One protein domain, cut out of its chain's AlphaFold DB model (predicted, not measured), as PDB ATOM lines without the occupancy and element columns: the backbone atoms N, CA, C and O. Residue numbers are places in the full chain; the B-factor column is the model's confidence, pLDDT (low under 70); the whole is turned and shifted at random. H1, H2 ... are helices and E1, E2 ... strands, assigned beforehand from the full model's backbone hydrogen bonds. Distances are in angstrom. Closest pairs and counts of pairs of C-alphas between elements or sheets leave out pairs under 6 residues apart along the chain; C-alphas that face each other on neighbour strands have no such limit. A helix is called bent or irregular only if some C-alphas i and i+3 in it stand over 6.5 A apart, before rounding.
ATOM      1  N   PHE A 121     212.781 183.044 179.846       91.69
ATOM      2  CA  PHE A 121     211.734 182.642 178.919       91.69
ATOM      3  C   PHE A 121     210.796 183.803 178.596       91.69
ATOM      4  O   PHE A 121     210.723 184.807 179.316       91.69
ATOM      5  N   TYR A 122     210.062 183.632 177.502       92.69
ATOM      6  CA  TYR A 122     209.012 184.541 177.064       92.69
ATOM      7  C   TYR A 122     207.653 183.925 177.357       92.69
ATOM      8  O   TYR A 122     207.475 182.715 177.206       92.69
ATOM      9  N   MET A 123     206.727 184.770 177.786       90.62
ATOM     10  CA  MET A 123     205.352 184.414 178.097       90.62
ATOM     11  C   MET A 123     204.449 185.515 177.540       90.62
ATOM     12  O   MET A 123     204.799 186.691 177.643       90.62
ATOM     13  N   ALA A 124     203.298 185.134 176.996       90.81
ATOM     14  CA  ALA A 124     202.163 186.026 176.793       90.81
ATOM     15  C   ALA A 124     200.908 185.434 177.476       90.81
ATOM     16  O   ALA A 124     200.780 184.206 177.529       90.81
ATOM     17  N   PRO A 125     199.992 186.255 178.020       88.00
ATOM     18  CA  PRO A 125     198.748 185.758 178.614       88.00
ATOM     19  C   PRO A 125     197.853 185.024 177.588       88.00
ATOM     20  O   PRO A 125     197.878 185.389 176.411       88.00
ATOM     21  N   PRO A 126     197.039 184.023 177.995       87.12
ATOM     22  CA  PRO A 126     196.902 183.502 179.358       87.12
ATOM     23  C   PRO A 126     197.996 182.499 179.773       87.12
ATOM     24  O   PRO A 126     198.326 182.482 180.943       87.12
ATOM     25  N   HIS A 127     198.609 181.732 178.860       91.44
ATOM     26  CA  HIS A 127     199.775 180.852 179.111       91.44
ATOM     27  C   HIS A 127     200.431 180.435 177.777       91.44
ATOM     28  O   HIS A 127     200.512 179.255 177.419       91.44
ATOM     29  N   LEU A 128     200.847 181.428 176.991       94.25
ATOM     30  CA  LEU A 128     201.495 181.240 175.695       94.25
ATOM     31  C   LEU A 128     203.015 181.295 175.856       94.25
ATOM     32  O   LEU A 128     203.551 182.287 176.351       94.25
ATOM     33  N   TYR A 129     203.713 180.259 175.402       94.81
ATOM     34  CA  TYR A 129     205.172 180.147 175.497       94.81
ATOM     35  C   TYR A 129     205.785 179.830 174.142       94.81
ATOM     36  O   TYR A 129     205.155 179.187 173.318       94.81
ATOM     37  N   LEU A 130     207.036 180.215 173.903       94.06
ATOM     38  CA  LEU A 130     207.720 179.816 172.670       94.06
ATOM     39  C   LEU A 130     207.962 178.304 172.623       94.06
ATOM     40  O   LEU A 130     208.304 177.682 173.633       94.06
ATOM     41  N   SER A 131     207.840 177.716 171.433       93.06
ATOM     42  CA  SER A 131     208.116 176.297 171.243       93.06
ATOM     43  C   SER A 131     209.595 175.961 171.527       93.06
ATOM     44  O   SER A 131     210.489 176.786 171.304       93.06
ATOM     45  N   PRO A 132     209.919 174.729 171.971       91.44
ATOM     46  CA  PRO A 132     211.304 174.340 172.243       91.44
ATOM     47  C   PRO A 132     212.256 174.446 171.039       91.44
ATOM     48  O   PRO A 132     213.441 174.706 171.236       91.44
ATOM     49  N   LEU A 133     211.777 174.251 169.800       92.88
ATOM     50  CA  LEU A 133     212.596 174.462 168.592       92.88
ATOM     51  C   LEU A 133     212.967 175.937 168.439       92.88
ATOM     52  O   LEU A 133     214.128 176.245 168.200       92.88
ATOM     53  N   ASP A 134     212.007 176.832 168.638       93.94
ATOM     54  CA  ASP A 134     212.198 178.269 168.440       93.94
ATOM     55  C   ASP A 134     213.168 178.839 169.472       93.94
ATOM     56  O   ASP A 134     214.052 179.629 169.149       93.94
ATOM     57  N   ILE A 135     213.096 178.337 170.707       92.50
ATOM     58  CA  ILE A 135     214.087 178.642 171.741       92.50
ATOM     59  C   ILE A 135     215.487 178.167 171.323       92.50
ATOM     60  O   ILE A 135     216.458 178.876 171.578       92.50
ATOM     61  N   ARG A 136     215.624 177.005 170.661       91.94
ATOM     62  CA  ARG A 136     216.927 176.555 170.127       91.94
ATOM     63  C   ARG A 136     217.441 177.482 169.022       91.94
ATOM     64  O   ARG A 136     218.620 177.819 169.061       91.94
ATOM     65  N   ILE A 137     216.577 177.924 168.105       93.94
ATOM     66  CA  ILE A 137     216.925 178.875 167.030       93.94
ATOM     67  C   ILE A 137     217.408 180.208 167.628       93.94
ATOM     68  O   ILE A 137     218.447 180.750 167.240       93.94
ATOM     69  N   LEU A 138     216.698 180.728 168.631       93.19
ATOM     70  CA  LEU A 138     217.108 181.940 169.341       93.19
ATOM     71  C   LEU A 138     218.435 181.747 170.077       93.19
ATOM     72  O   LEU A 138     219.297 182.625 170.044       93.19
ATOM     73  N   LYS A 139     218.630 180.580 170.697       92.81
ATOM     74  CA  LYS A 139     219.868 180.246 171.399       92.81
ATOM     75  C   LYS A 139     221.071 180.234 170.458       92.81
ATOM     76  O   LYS A 139     222.121 180.733 170.831       92.81
ATOM     77  N   THR A 140     220.934 179.741 169.230       94.50
ATOM     78  CA  THR A 140     222.044 179.786 168.263       94.50
ATOM     79  C   THR A 140     222.399 181.200 167.814       94.50
ATOM     80  O   THR A 140     223.567 181.462 167.557       94.50
ATOM     81  N   LYS A 141     221.428 182.124 167.768       93.50
ATOM     82  CA  LYS A 141     221.682 183.534 167.437       93.50
ATOM     83  C   LYS A 141     222.332 184.293 168.597       93.50
ATOM     84  O   LYS A 141     223.313 184.999 168.397       93.50
ATOM     85  N   PHE A 142     221.741 184.210 169.787       91.75
ATOM     86  CA  PHE A 142     222.130 185.035 170.940       91.75
ATOM     87  C   PHE A 142     223.160 184.355 171.860       91.75
ATOM     88  O   PHE A 142     223.706 184.993 172.761       91.75
ATOM     89  N   GLY A 143     223.446 183.072 171.632       91.44
ATOM     90  CA  GLY A 143     224.357 182.254 172.424       91.44
ATOM     91  C   GLY A 143     223.700 181.744 173.703       91.44
ATOM     92  O   GLY A 143     223.265 180.593 173.774       91.44
ATOM     93  N   ASP A 144     223.638 182.600 174.720       89.75
ATOM     94  CA  ASP A 144     223.112 182.242 176.038       89.75
ATOM     95  C   ASP A 144     221.732 182.856 176.312       89.75
ATOM     96  O   ASP A 144     221.351 183.873 175.730       89.75
ATOM     97  N   PHE A 145     220.977 182.238 177.220       87.12
ATOM     98  CA  PHE A 145     219.616 182.652 177.573       87.12
ATOM     99  C   PHE A 145     219.568 184.054 178.194       87.12
ATOM    100  O   PHE A 145     218.601 184.784 177.997       87.12
ATOM    101  N   SER A 146     220.619 184.459 178.906       87.50
ATOM    102  CA  SER A 146     220.734 185.783 179.531       87.50
ATOM    103  C   SER A 146     220.820 186.919 178.508       87.50
ATOM    104  O   SER A 146     220.332 188.028 178.758       87.50
ATOM    105  N   ASN A 147     221.388 186.623 177.335       90.19
ATOM    106  CA  ASN A 147     221.601 187.567 176.236       90.19
ATOM    107  C   ASN A 147     220.352 187.748 175.366       90.19
ATOM    108  O   ASN A 147     220.369 188.506 174.397       90.19
ATOM    109  N   PHE A 148     219.266 187.047 175.690       90.12
ATOM    110  CA  PHE A 148     218.001 187.215 175.001       90.12
ATOM    111  C   PHE A 148     217.456 188.635 175.245       90.12
ATOM    112  O   PHE A 148     217.552 189.145 176.375       90.12
ATOM    113  N   PRO A 149     216.902 189.285 174.205       90.62
ATOM    114  CA  PRO A 149     216.300 190.607 174.344       90.62
ATOM    115  C   PRO A 149     215.121 190.575 175.327       90.62
ATOM    116  O   PRO A 149     214.520 189.535 175.575       90.62
ATOM    117  N   SER A 150     214.786 191.718 175.925       86.62
ATOM    118  CA  SER A 150     213.643 191.798 176.848       86.62
ATOM    119  C   SER A 150     212.307 191.618 176.124       86.62
ATOM    120  O   SER A 150     211.381 191.029 176.682       86.62
ATOM    121  N   THR A 151     212.226 192.065 174.869       89.69
ATOM    122  CA  THR A 151     211.030 192.000 174.026       89.69
ATOM    123  C   THR A 151     211.341 191.361 172.672       89.69
ATOM    124  O   THR A 151     212.406 191.566 172.088       89.69
ATOM    125  N   LEU A 152     210.402 190.556 172.175       90.44
ATOM    126  CA  LEU A 152     210.435 189.948 170.847       90.44
ATOM    127  C   LEU A 152     209.081 190.174 170.178       90.44
ATOM    128  O   LEU A 152     208.047 189.977 170.809       90.44
ATOM    129  N   LEU A 153     209.102 190.532 168.894       91.81
ATOM    130  CA  LEU A 153     207.902 190.714 168.075       91.81
ATOM    131  C   LEU A 153     207.965 189.825 166.821       91.81
ATOM    132  O   LEU A 153     208.101 190.339 165.712       91.81
ATOM    133  N   PRO A 154     207.955 188.490 166.976       92.06
ATOM    134  CA  PRO A 154     207.980 187.584 165.841       92.06
ATOM    135  C   PRO A 154     206.578 187.400 165.243       92.06
ATOM    136  O   PRO A 154     205.563 187.619 165.907       92.06
ATOM    137  N   ARG A 155     206.519 186.928 163.996       93.50
ATOM    138  CA  ARG A 155     205.257 186.530 163.359       93.50
ATOM    139  C   ARG A 155     204.894 185.117 163.807       93.50
ATOM    140  O   ARG A 155     205.714 184.211 163.690       93.50
ATOM    141  N   VAL A 156     203.681 184.927 164.315       94.50
ATOM    142  CA  VAL A 156     203.192 183.603 164.731       94.50
ATOM    143  C   VAL A 156     202.694 182.850 163.501       94.50
ATOM    144  O   VAL A 156     201.838 183.351 162.777       94.50
ATOM    145  N   GLU A 157     203.234 181.658 163.264       93.06
ATOM    146  CA  GLU A 157     202.820 180.772 162.172       93.06
ATOM    147  C   GLU A 157     201.752 179.778 162.643       93.06
ATOM    148  O   GLU A 157     200.752 179.562 161.962       93.06
ATOM    149  N   HIS A 158     201.945 179.189 163.825       94.62
ATOM    150  CA  HIS A 158     201.016 178.219 164.393       94.62
ATOM    151  C   HIS A 158     201.010 178.282 165.925       94.62
ATOM    152  O   HIS A 158     202.012 178.620 166.557       94.62
ATOM    153  N   ILE A 159     199.872 177.946 166.532       94.88
ATOM    154  CA  ILE A 159     199.723 177.836 167.985       94.88
ATOM    155  C   ILE A 159     199.324 176.402 168.299       94.88
ATOM    156  O   ILE A 159     198.213 175.972 168.003       94.88
ATOM    157  N   SER A 160     200.237 175.668 168.927       93.81
ATOM    158  CA  SER A 160     199.957 174.318 169.391       93.81
ATOM    159  C   SER A 160     199.294 174.391 170.766       93.81
ATOM    160  O   SER A 160     199.956 174.678 171.767       93.81
ATOM    161  N   THR A 161     197.982 174.176 170.806       93.50
ATOM    162  CA  THR A 161     197.153 174.214 172.020       93.50
ATOM    163  C   THR A 161     197.018 172.835 172.670       93.50
ATOM    164  O   THR A 161     197.155 171.812 172.002       93.50
ATOM    165  N   GLY A 162     196.692 172.802 173.968       90.75
ATOM    166  CA  GLY A 162     196.327 171.566 174.677       90.75
ATOM    167  C   GLY A 162     197.492 170.795 175.305       90.75
ATOM    168  O   GLY A 162     197.343 169.618 175.623       90.75
ATOM    169  N   HIS A 163     198.654 171.427 175.504       93.38
ATOM    170  CA  HIS A 163     199.763 170.778 176.207       93.38
ATOM    171  C   HIS A 163     199.553 170.882 177.709       93.38
ATOM    172  O   HIS A 163     199.442 171.979 178.243       93.38
ATOM    173  N   VAL A 164     199.549 169.749 178.402       94.44
ATOM    174  CA  VAL A 164     199.430 169.711 179.860       94.44
ATOM    175  C   VAL A 164     200.821 169.695 180.495       94.44
ATOM    176  O   VAL A 164     201.749 169.038 180.006       94.44
ATOM    177  N   VAL A 165     200.998 170.456 181.576       93.75
ATOM    178  CA  VAL A 165     202.238 170.483 182.359       93.75
ATOM    179  C   VAL A 165     202.365 169.195 183.169       93.75
ATOM    180  O   VAL A 165     201.984 169.120 184.339       93.75
ATOM    181  N   ASP A 166     202.973 168.204 182.521       93.38
ATOM    182  CA  ASP A 166     203.377 166.932 183.114       93.38
ATOM    183  C   ASP A 166     204.871 166.920 183.472       93.38
ATOM    184  O   ASP A 166     205.669 167.749 183.014       93.38
ATOM    185  N   ASP A 167     205.306 165.895 184.205       90.88
ATOM    186  CA  ASP A 167     206.726 165.676 184.514       90.88
ATOM    187  C   ASP A 167     207.590 165.536 183.256       90.88
ATOM    188  O   ASP A 167     208.745 165.970 183.227       90.88
ATOM    189  N   ALA A 168     207.039 164.962 182.183       91.69
ATOM    190  CA  ALA A 168     207.716 164.876 180.894       91.69
ATOM    191  C   ALA A 168     207.933 166.266 180.273       91.69
ATOM    192  O   ALA A 168     209.010 166.548 179.737       91.69
ATOM    193  N   LEU A 169     206.937 167.154 180.366       90.62
ATOM    194  CA  LEU A 169     207.059 168.520 179.869       90.62
ATOM    195  C   LEU A 169     208.066 169.313 180.705       90.62
ATOM    196  O   LEU A 169     208.966 169.915 180.127       90.62
ATOM    197  N   ARG A 170     208.009 169.228 182.040       88.94
ATOM    198  CA  ARG A 170     208.966 169.899 182.941       88.94
ATOM    199  C   ARG A 170     210.408 169.437 182.745       88.94
ATOM    200  O   ARG A 170     211.330 170.250 182.812       88.94
ATOM    201  N   LYS A 171     210.625 168.149 182.457       89.06
ATOM    202  CA  LYS A 171     211.962 167.613 182.139       89.06
ATOM    203  C   LYS A 171     212.522 168.198 180.838       89.06
ATOM    204  O   LYS A 171     213.716 168.494 180.779       89.06
ATOM    205  N   ARG A 172     211.678 168.383 179.813       87.81
ATOM    206  CA  ARG A 172     212.069 168.956 178.507       87.81
ATOM    207  C   ARG A 172     212.214 170.479 178.553       87.81
ATOM    208  O   ARG A 172     213.175 171.022 178.018       87.81
ATOM    209  N   ALA A 173     211.280 171.159 179.209       88.25
ATOM    210  CA  ALA A 173     211.181 172.610 179.304       88.25
ATOM    211  C   ALA A 173     211.400 173.062 180.755       88.25
ATOM    212  O   ALA A 173     210.476 173.479 181.449       88.25
ATOM    213  N   LYS A 174     212.657 173.007 181.213       88.19
ATOM    214  CA  LYS A 174     213.027 173.357 182.598       88.19
ATOM    215  C   LYS A 174     212.622 174.780 182.998       88.19
ATOM    216  O   LYS A 174     212.387 175.038 184.173       88.19
ATOM    217  N   TYR A 175     212.526 175.707 182.049       87.75
ATOM    218  CA  TYR A 175     212.105 177.086 182.310       87.75
ATOM    219  C   TYR A 175     210.631 177.185 182.756       87.75
ATOM    220  O   TYR A 175     210.303 178.061 183.553       87.75
ATOM    221  N   LEU A 176     209.778 176.227 182.370       90.31
ATOM    222  CA  LEU A 176     208.364 176.136 182.771       90.31
ATOM    223  C   LEU A 176     208.137 175.429 184.113       90.31
ATOM    224  O   LEU A 176     207.001 175.161 184.485       90.31
ATOM    225  N   GLY A 177     209.199 175.124 184.863       87.88
ATOM    226  CA  GLY A 177     209.086 174.421 186.144       87.88
ATOM    227  C   GLY A 177     208.293 175.161 187.232       87.88
ATOM    228  O   GLY A 177     207.937 174.531 188.216       87.88
ATOM    229  N   HIS A 178     208.013 176.456 187.053       87.19
ATOM    230  CA  HIS A 178     207.161 177.250 187.946       87.19
ATOM    231  C   HIS A 178     205.669 176.915 187.816       87.19
ATOM    232  O   HIS A 178     204.890 177.239 188.706       87.19
ATOM    233  N   LEU A 179     205.253 176.287 186.712       90.31
ATOM    234  CA  LEU A 179     203.841 176.029 186.465       90.31
ATOM    235  C   LEU A 179     203.318 174.839 187.283       90.31
ATOM    236  O   LEU A 179     203.984 173.789 187.355       90.31
ATOM    237  N   PRO A 180     202.103 174.961 187.854       88.88
ATOM    238  CA  PRO A 180     201.475 173.886 188.605       88.88
ATOM    239  C   PRO A 180     201.183 172.682 187.708       88.88
ATOM    240  O   PRO A 180     201.160 172.768 186.478       88.88
ATOM    241  N   TYR A 181     201.021 171.518 188.336       90.56
ATOM    242  CA  TYR A 181     200.730 170.286 187.604       90.56
ATOM    243  C   TYR A 181     199.326 170.364 187.007       90.56
ATOM    244  O   TYR A 181     198.425 170.902 187.645       90.56
ATOM    245  N   GLY A 182     199.140 169.854 185.790       91.38
ATOM    246  CA  GLY A 182     197.843 169.923 185.111       91.38
ATOM    247  C   GLY A 182     197.533 171.276 184.458       91.38
ATOM    248  O   GLY A 182     196.520 171.398 183.778       91.38
ATOM    249  N   CYS A 183     198.402 172.285 184.609       91.50
ATOM    250  CA  CYS A 183     198.259 173.554 183.897       91.50
ATOM    251  C   CYS A 183     198.300 173.313 182.380       91.50
ATOM    252  O   CYS A 183     199.190 172.614 181.888       91.50
ATOM    253  N   VAL A 184     197.350 173.887 181.640       94.44
ATOM    254  CA  VAL A 184     197.309 173.794 180.177       94.44
ATOM    255  C   VAL A 184     198.060 174.981 179.586       94.44
ATOM    256  O   VAL A 184     197.704 176.135 179.807       94.44
ATOM    257  N   VAL A 185     199.098 174.689 178.809       95.00
ATOM    258  CA  VAL A 185     199.925 175.675 178.114       95.00
ATOM    259  C   VAL A 185     199.778 175.534 176.607       95.00
ATOM    260  O   VAL A 185     199.499 174.451 176.084       95.00
ATOM    261  N   SER A 186     200.000 176.635 175.895       95.81
ATOM    262  CA  SER A 186     200.078 176.608 174.433       95.81
ATOM    263  C   SER A 186     201.452 177.060 173.966       95.81
ATOM    264  O   SER A 186     202.024 178.017 174.495       95.81
ATOM    265  N   PHE A 187     201.984 176.365 172.963       95.62
ATOM    266  CA  PHE A 187     203.271 176.693 172.367       95.62
ATOM    267  C   PHE A 187     203.085 177.504 171.089       95.62
ATOM    268  O   PHE A 187     202.407 177.074 170.159       95.62
ATOM    269  N   LEU A 188     203.722 178.666 171.055       95.19
ATOM    270  CA  LEU A 188     203.850 179.531 169.899       95.19
ATOM    271  C   LEU A 188     204.955 178.995 169.001       95.19
ATOM    272  O   LEU A 188     206.094 178.818 169.442       95.19
ATOM    273  N   GLU A 189     204.596 178.760 167.750       95.00
ATOM    274  CA  GLU A 189     205.517 178.445 166.676       95.00
ATOM    275  C   GLU A 189     205.630 179.672 165.780       95.00
ATOM    276  O   GLU A 189     204.651 180.104 165.166       95.00
ATOM    277  N   CYS A 190     206.818 180.268 165.759       94.38
ATOM    278  CA  CYS A 190     207.035 181.561 165.122       94.38
ATOM    279  C   CYS A 190     207.963 181.474 163.913       94.38
ATOM    280  O   CYS A 190     208.896 180.669 163.888       94.38
ATOM    281  N   ASP A 191     207.751 182.379 162.961       94.00
ATOM    282  CA  ASP A 191     208.715 182.664 161.909       94.00
ATOM    283  C   ASP A 191     209.760 183.676 162.404       94.00
ATOM    284  O   ASP A 191     209.436 184.733 162.956       94.00
ATOM    285  N   TRP A 192     211.032 183.329 162.210       92.94
ATOM    286  CA  TRP A 192     212.191 184.070 162.712       92.94
ATOM    287  C   TRP A 192     212.984 184.777 161.610       92.94
ATOM    288  O   TRP A 192     214.025 185.358 161.914       92.94
ATOM    289  N   THR A 193     212.503 184.760 160.366       91.88
ATOM    290  CA  THR A 193     213.114 185.433 159.200       91.88
ATOM    291  C   THR A 193     213.466 186.903 159.448       91.88
ATOM    292  O   THR A 193     214.538 187.346 159.043       91.88
ATOM    293  N   ASP A 194     212.622 187.635 160.180       90.62
ATOM    294  CA  ASP A 194     212.820 189.062 160.477       90.62
ATOM    295  C   ASP A 194     213.883 189.325 161.572       90.62
ATOM    296  O   ASP A 194     214.425 190.425 161.676       90.62
ATOM    297  N   ILE A 195     214.193 188.333 162.420       90.81
ATOM    298  CA  ILE A 195     215.025 188.512 163.628       90.81
ATOM    299  C   ILE A 195     216.356 187.757 163.519       90.81
ATOM    300  O   ILE A 195     217.361 188.207 164.072       90.81
ATOM    301  N   VAL A 196     216.385 186.596 162.872       93.94
ATOM    302  CA  VAL A 196     217.525 185.670 162.843       93.94
ATOM    303  C   VAL A 196     218.138 185.655 161.437       93.94
ATOM    304  O   VAL A 196     217.394 185.574 160.465       93.94
ATOM    305  N   PRO A 197     219.480 185.722 161.296       93.88
ATOM    306  CA  PRO A 197     220.122 185.692 159.983       93.88
ATOM    307  C   PRO A 197     219.857 184.373 159.244       93.88
ATOM    308  O   PRO A 197     219.750 183.309 159.861       93.88
ATOM    309  N   ALA A 198     219.812 184.445 157.910       94.31
ATOM    310  CA  ALA A 198     219.463 183.319 157.044       94.31
ATOM    311  C   ALA A 198     220.367 182.087 157.237       94.31
ATOM    312  O   ALA A 198     219.866 180.969 157.213       94.31
ATOM    313  N   GLU A 199     221.657 182.278 157.527       94.75
ATOM    314  CA  GLU A 199     222.620 181.187 157.763       94.75
ATOM    315  C   GLU A 199     222.176 180.236 158.889       94.75
ATOM    316  O   GLU A 199     222.267 179.014 158.776       94.75
ATOM    317  N   ILE A 200     221.647 180.794 159.981       93.94
ATOM    318  CA  ILE A 200     221.162 180.007 161.121       93.94
ATOM    319  C   ILE A 200     219.846 179.321 160.748       93.94
ATOM    320  O   ILE A 200     219.626 178.161 161.094       93.94
ATOM    321  N   LEU A 201     218.970 180.022 160.026       93.94
ATOM    322  CA  LEU A 201     217.690 179.469 159.590       93.94
ATOM    323  C   LEU A 201     217.872 178.296 158.626       93.94
ATOM    324  O   LEU A 201     217.130 177.325 158.728       93.94
ATOM    325  N   GLU A 202     218.884 178.328 157.759       95.00
ATOM    326  CA  GLU A 202     219.226 177.208 156.880       95.00
ATOM    327  C   GLU A 202     219.612 175.949 157.665       95.00
ATOM    328  O   GLU A 202     219.173 174.853 157.313       95.00
ATOM    329  N   ALA A 203     220.339 176.092 158.777       95.44
ATOM    330  CA  ALA A 203     220.699 174.962 159.634       95.44
ATOM    331  C   ALA A 203     219.473 174.293 160.291       95.44
ATOM    332  O   ALA A 203     219.455 173.074 160.469       95.44
ATOM    333  N   PHE A 204     218.434 175.068 160.631       95.31
ATOM    334  CA  PHE A 204     217.193 174.562 161.242       95.31
ATOM    335  C   PHE A 204     216.056 174.313 160.245       95.31
ATOM    336  O   PHE A 204     215.026 173.748 160.621       95.31
ATOM    337  N   LYS A 205     216.242 174.666 158.973       94.75
ATOM    338  CA  LYS A 205     215.276 174.470 157.889       94.75
ATOM    339  C   LYS A 205     214.660 173.065 157.841       94.75
ATOM    340  O   LYS A 205     213.433 173.001 157.801       94.75
ATOM    341  N   PRO A 206     215.411 171.944 157.938       96.31
ATOM    342  CA  PRO A 206     214.792 170.614 157.911       96.31
ATOM    343  C   PRO A 206     213.865 170.351 159.109       96.31
ATOM    344  O   PRO A 206     212.848 169.672 158.967       96.31
ATOM    345  N   ASP A 207     214.178 170.897 160.289       95.25
ATOM    346  CA  ASP A 207     213.326 170.772 161.477       95.25
ATOM    347  C   ASP A 207     212.035 171.600 161.323       95.25
ATOM    348  O   ASP A 207     210.955 171.118 161.680       95.25
ATOM    349  N   VAL A 208     212.139 172.816 160.772       93.69
ATOM    350  CA  VAL A 208     211.002 173.720 160.517       93.69
ATOM    351  C   VAL A 208     210.097 173.169 159.413       93.69
ATOM    352  O   VAL A 208     208.881 173.126 159.578       93.69
ATOM    353  N   GLU A 209     210.662 172.678 158.311       94.81
ATOM    354  CA  GLU A 209     209.897 172.074 157.215       94.81
ATOM    355  C   GLU A 209     209.189 170.794 157.652       94.81
ATOM    356  O   GLU A 209     208.018 170.605 157.328       94.81
ATOM    357  N   ARG A 210     209.847 169.939 158.447       95.50
ATOM    358  CA  ARG A 210     209.203 168.749 159.020       95.50
ATOM    359  C   ARG A 210     207.997 169.126 159.879       95.50
ATOM    360  O   ARG A 210     206.971 168.457 159.797       95.50
ATOM    361  N   ARG A 211     208.111 170.185 160.686       94.62
ATOM    362  CA  ARG A 211     207.003 170.723 161.489       94.62
ATOM    363  C   ARG A 211     205.869 171.239 160.598       94.62
ATOM    364  O   ARG A 211     204.733 170.818 160.782       94.62
ATOM    365  N   ARG A 212     206.168 172.086 159.606       94.56
ATOM    366  CA  ARG A 212     205.173 172.615 158.655       94.56
ATOM    367  C   ARG A 212     204.443 171.503 157.915       94.56
ATOM    368  O   ARG A 212     203.223 171.534 157.807       94.56
ATOM    369  N   LYS A 213     205.188 170.498 157.459       95.62
ATOM    370  CA  LYS A 213     204.627 169.328 156.793       95.62
ATOM    371  C   LYS A 213     203.716 168.532 157.724       95.62
ATOM    372  O   LYS A 213     202.619 168.194 157.316       95.62
ATOM    373  N   ALA A 214     204.121 168.288 158.972       94.56
ATOM    374  CA  ALA A 214     203.275 167.588 159.939       94.56
ATOM    375  C   ALA A 214     201.938 168.315 160.172       94.56
ATOM    376  O   ALA A 214     200.901 167.666 160.267       94.56
ATOM    377  N   HIS A 215     201.947 169.651 160.202       94.00
ATOM    378  CA  HIS A 215     200.720 170.447 160.314       94.00
ATOM    379  C   HIS A 215     199.862 170.400 159.056       94.00
ATOM    380  O   HIS A 215     198.650 170.250 159.160       94.00
ATOM    381  N   GLN A 216     200.470 170.483 157.871       94.44
ATOM    382  CA  GLN A 216     199.752 170.336 156.601       94.44
ATOM    383  C   GLN A 216     199.144 168.939 156.455       94.44
ATOM    384  O   GLN A 216     197.988 168.821 156.064       94.44
TER     385      GLN A 216
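AT A GLANCE: This is residues 121 to 216 of the 378 residues of the protein "Putative ring-15 protein" of Eutypa lata (strain UCR-EL1) (UniProt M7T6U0). The long strands E2 and E3 run side by side in a narrow sheet, with short E1 along E3's other side and H1 slantwise over one face; H4 packs on H1 near one end of the sheet, and the short helices H2 and H3 sit together near the other. The printed part has 96 residues, with four named helices and three named strands in the order E1 H1 E2 H2 H3 E3 H4. The sheet, order E1 E3 E2, is mixed, and the class is mixed, helices and strands. The whole is compact, with a radius of gyration of the C-alphas of 13.5 A, spanning 39 by 34 by 23 A.

IN THESE COORDINATES: E3, residues 184 to 191, is 23.3 A long. E2, residues 155 to 164, is 24.3 A long and bends by 57 degrees at residue 158. E1, residues 128 to 130, begins at C-alpha 128 (201.495, 181.240, 175.695). H1, residues 132 to 142, is 15.3 A long; H2 is residues 167 to 172 and H3 residues 174 to 178. H4, residues 198 to 216, is 23.6 A long, has a kink of 58 degrees near residue 205 and ends at C-alpha 216 (199.752, 170.336, 156.601). H3 and H4 are irregular: C-alphas 175 and 178 are 7.5 A apart, as are 203 and 206.

HOW THE PARTS SIT: E3 and E2 are antiparallel, with N 187 and O 160 2.9 A apart. E1 and E3 are parallel, with N 188 and O 129 2.7 A apart. H1 is on the sheet, over E3; their closest C-alphas, Asp 134 and Glu 189, are 6.9 A apart. H4 touches H1 with residues 200 to 204 alone, closest C-alphas Thr 140 and Ile 200, 7.2 A. H4 only grazes the sheet. H2 and H3 are close but not clearly touching, closest C-alphas Arg 170 and Gly 177, 5.5 A. O i to N i+4 pairs are all within hydrogen-bond range in H1 and H2, 12 of 15 in H4 and 0 of 1 in H3, where 1 of 2 O i to N i+3 pairs is.

THE WHOLE: The C-alphas farthest apart, Gly 182 and Glu 199, are 38.6 A apart. The printed part has no cut; the link from H1 to E2 is long, 12 residues. No printed residue is under 70 in pLDDT.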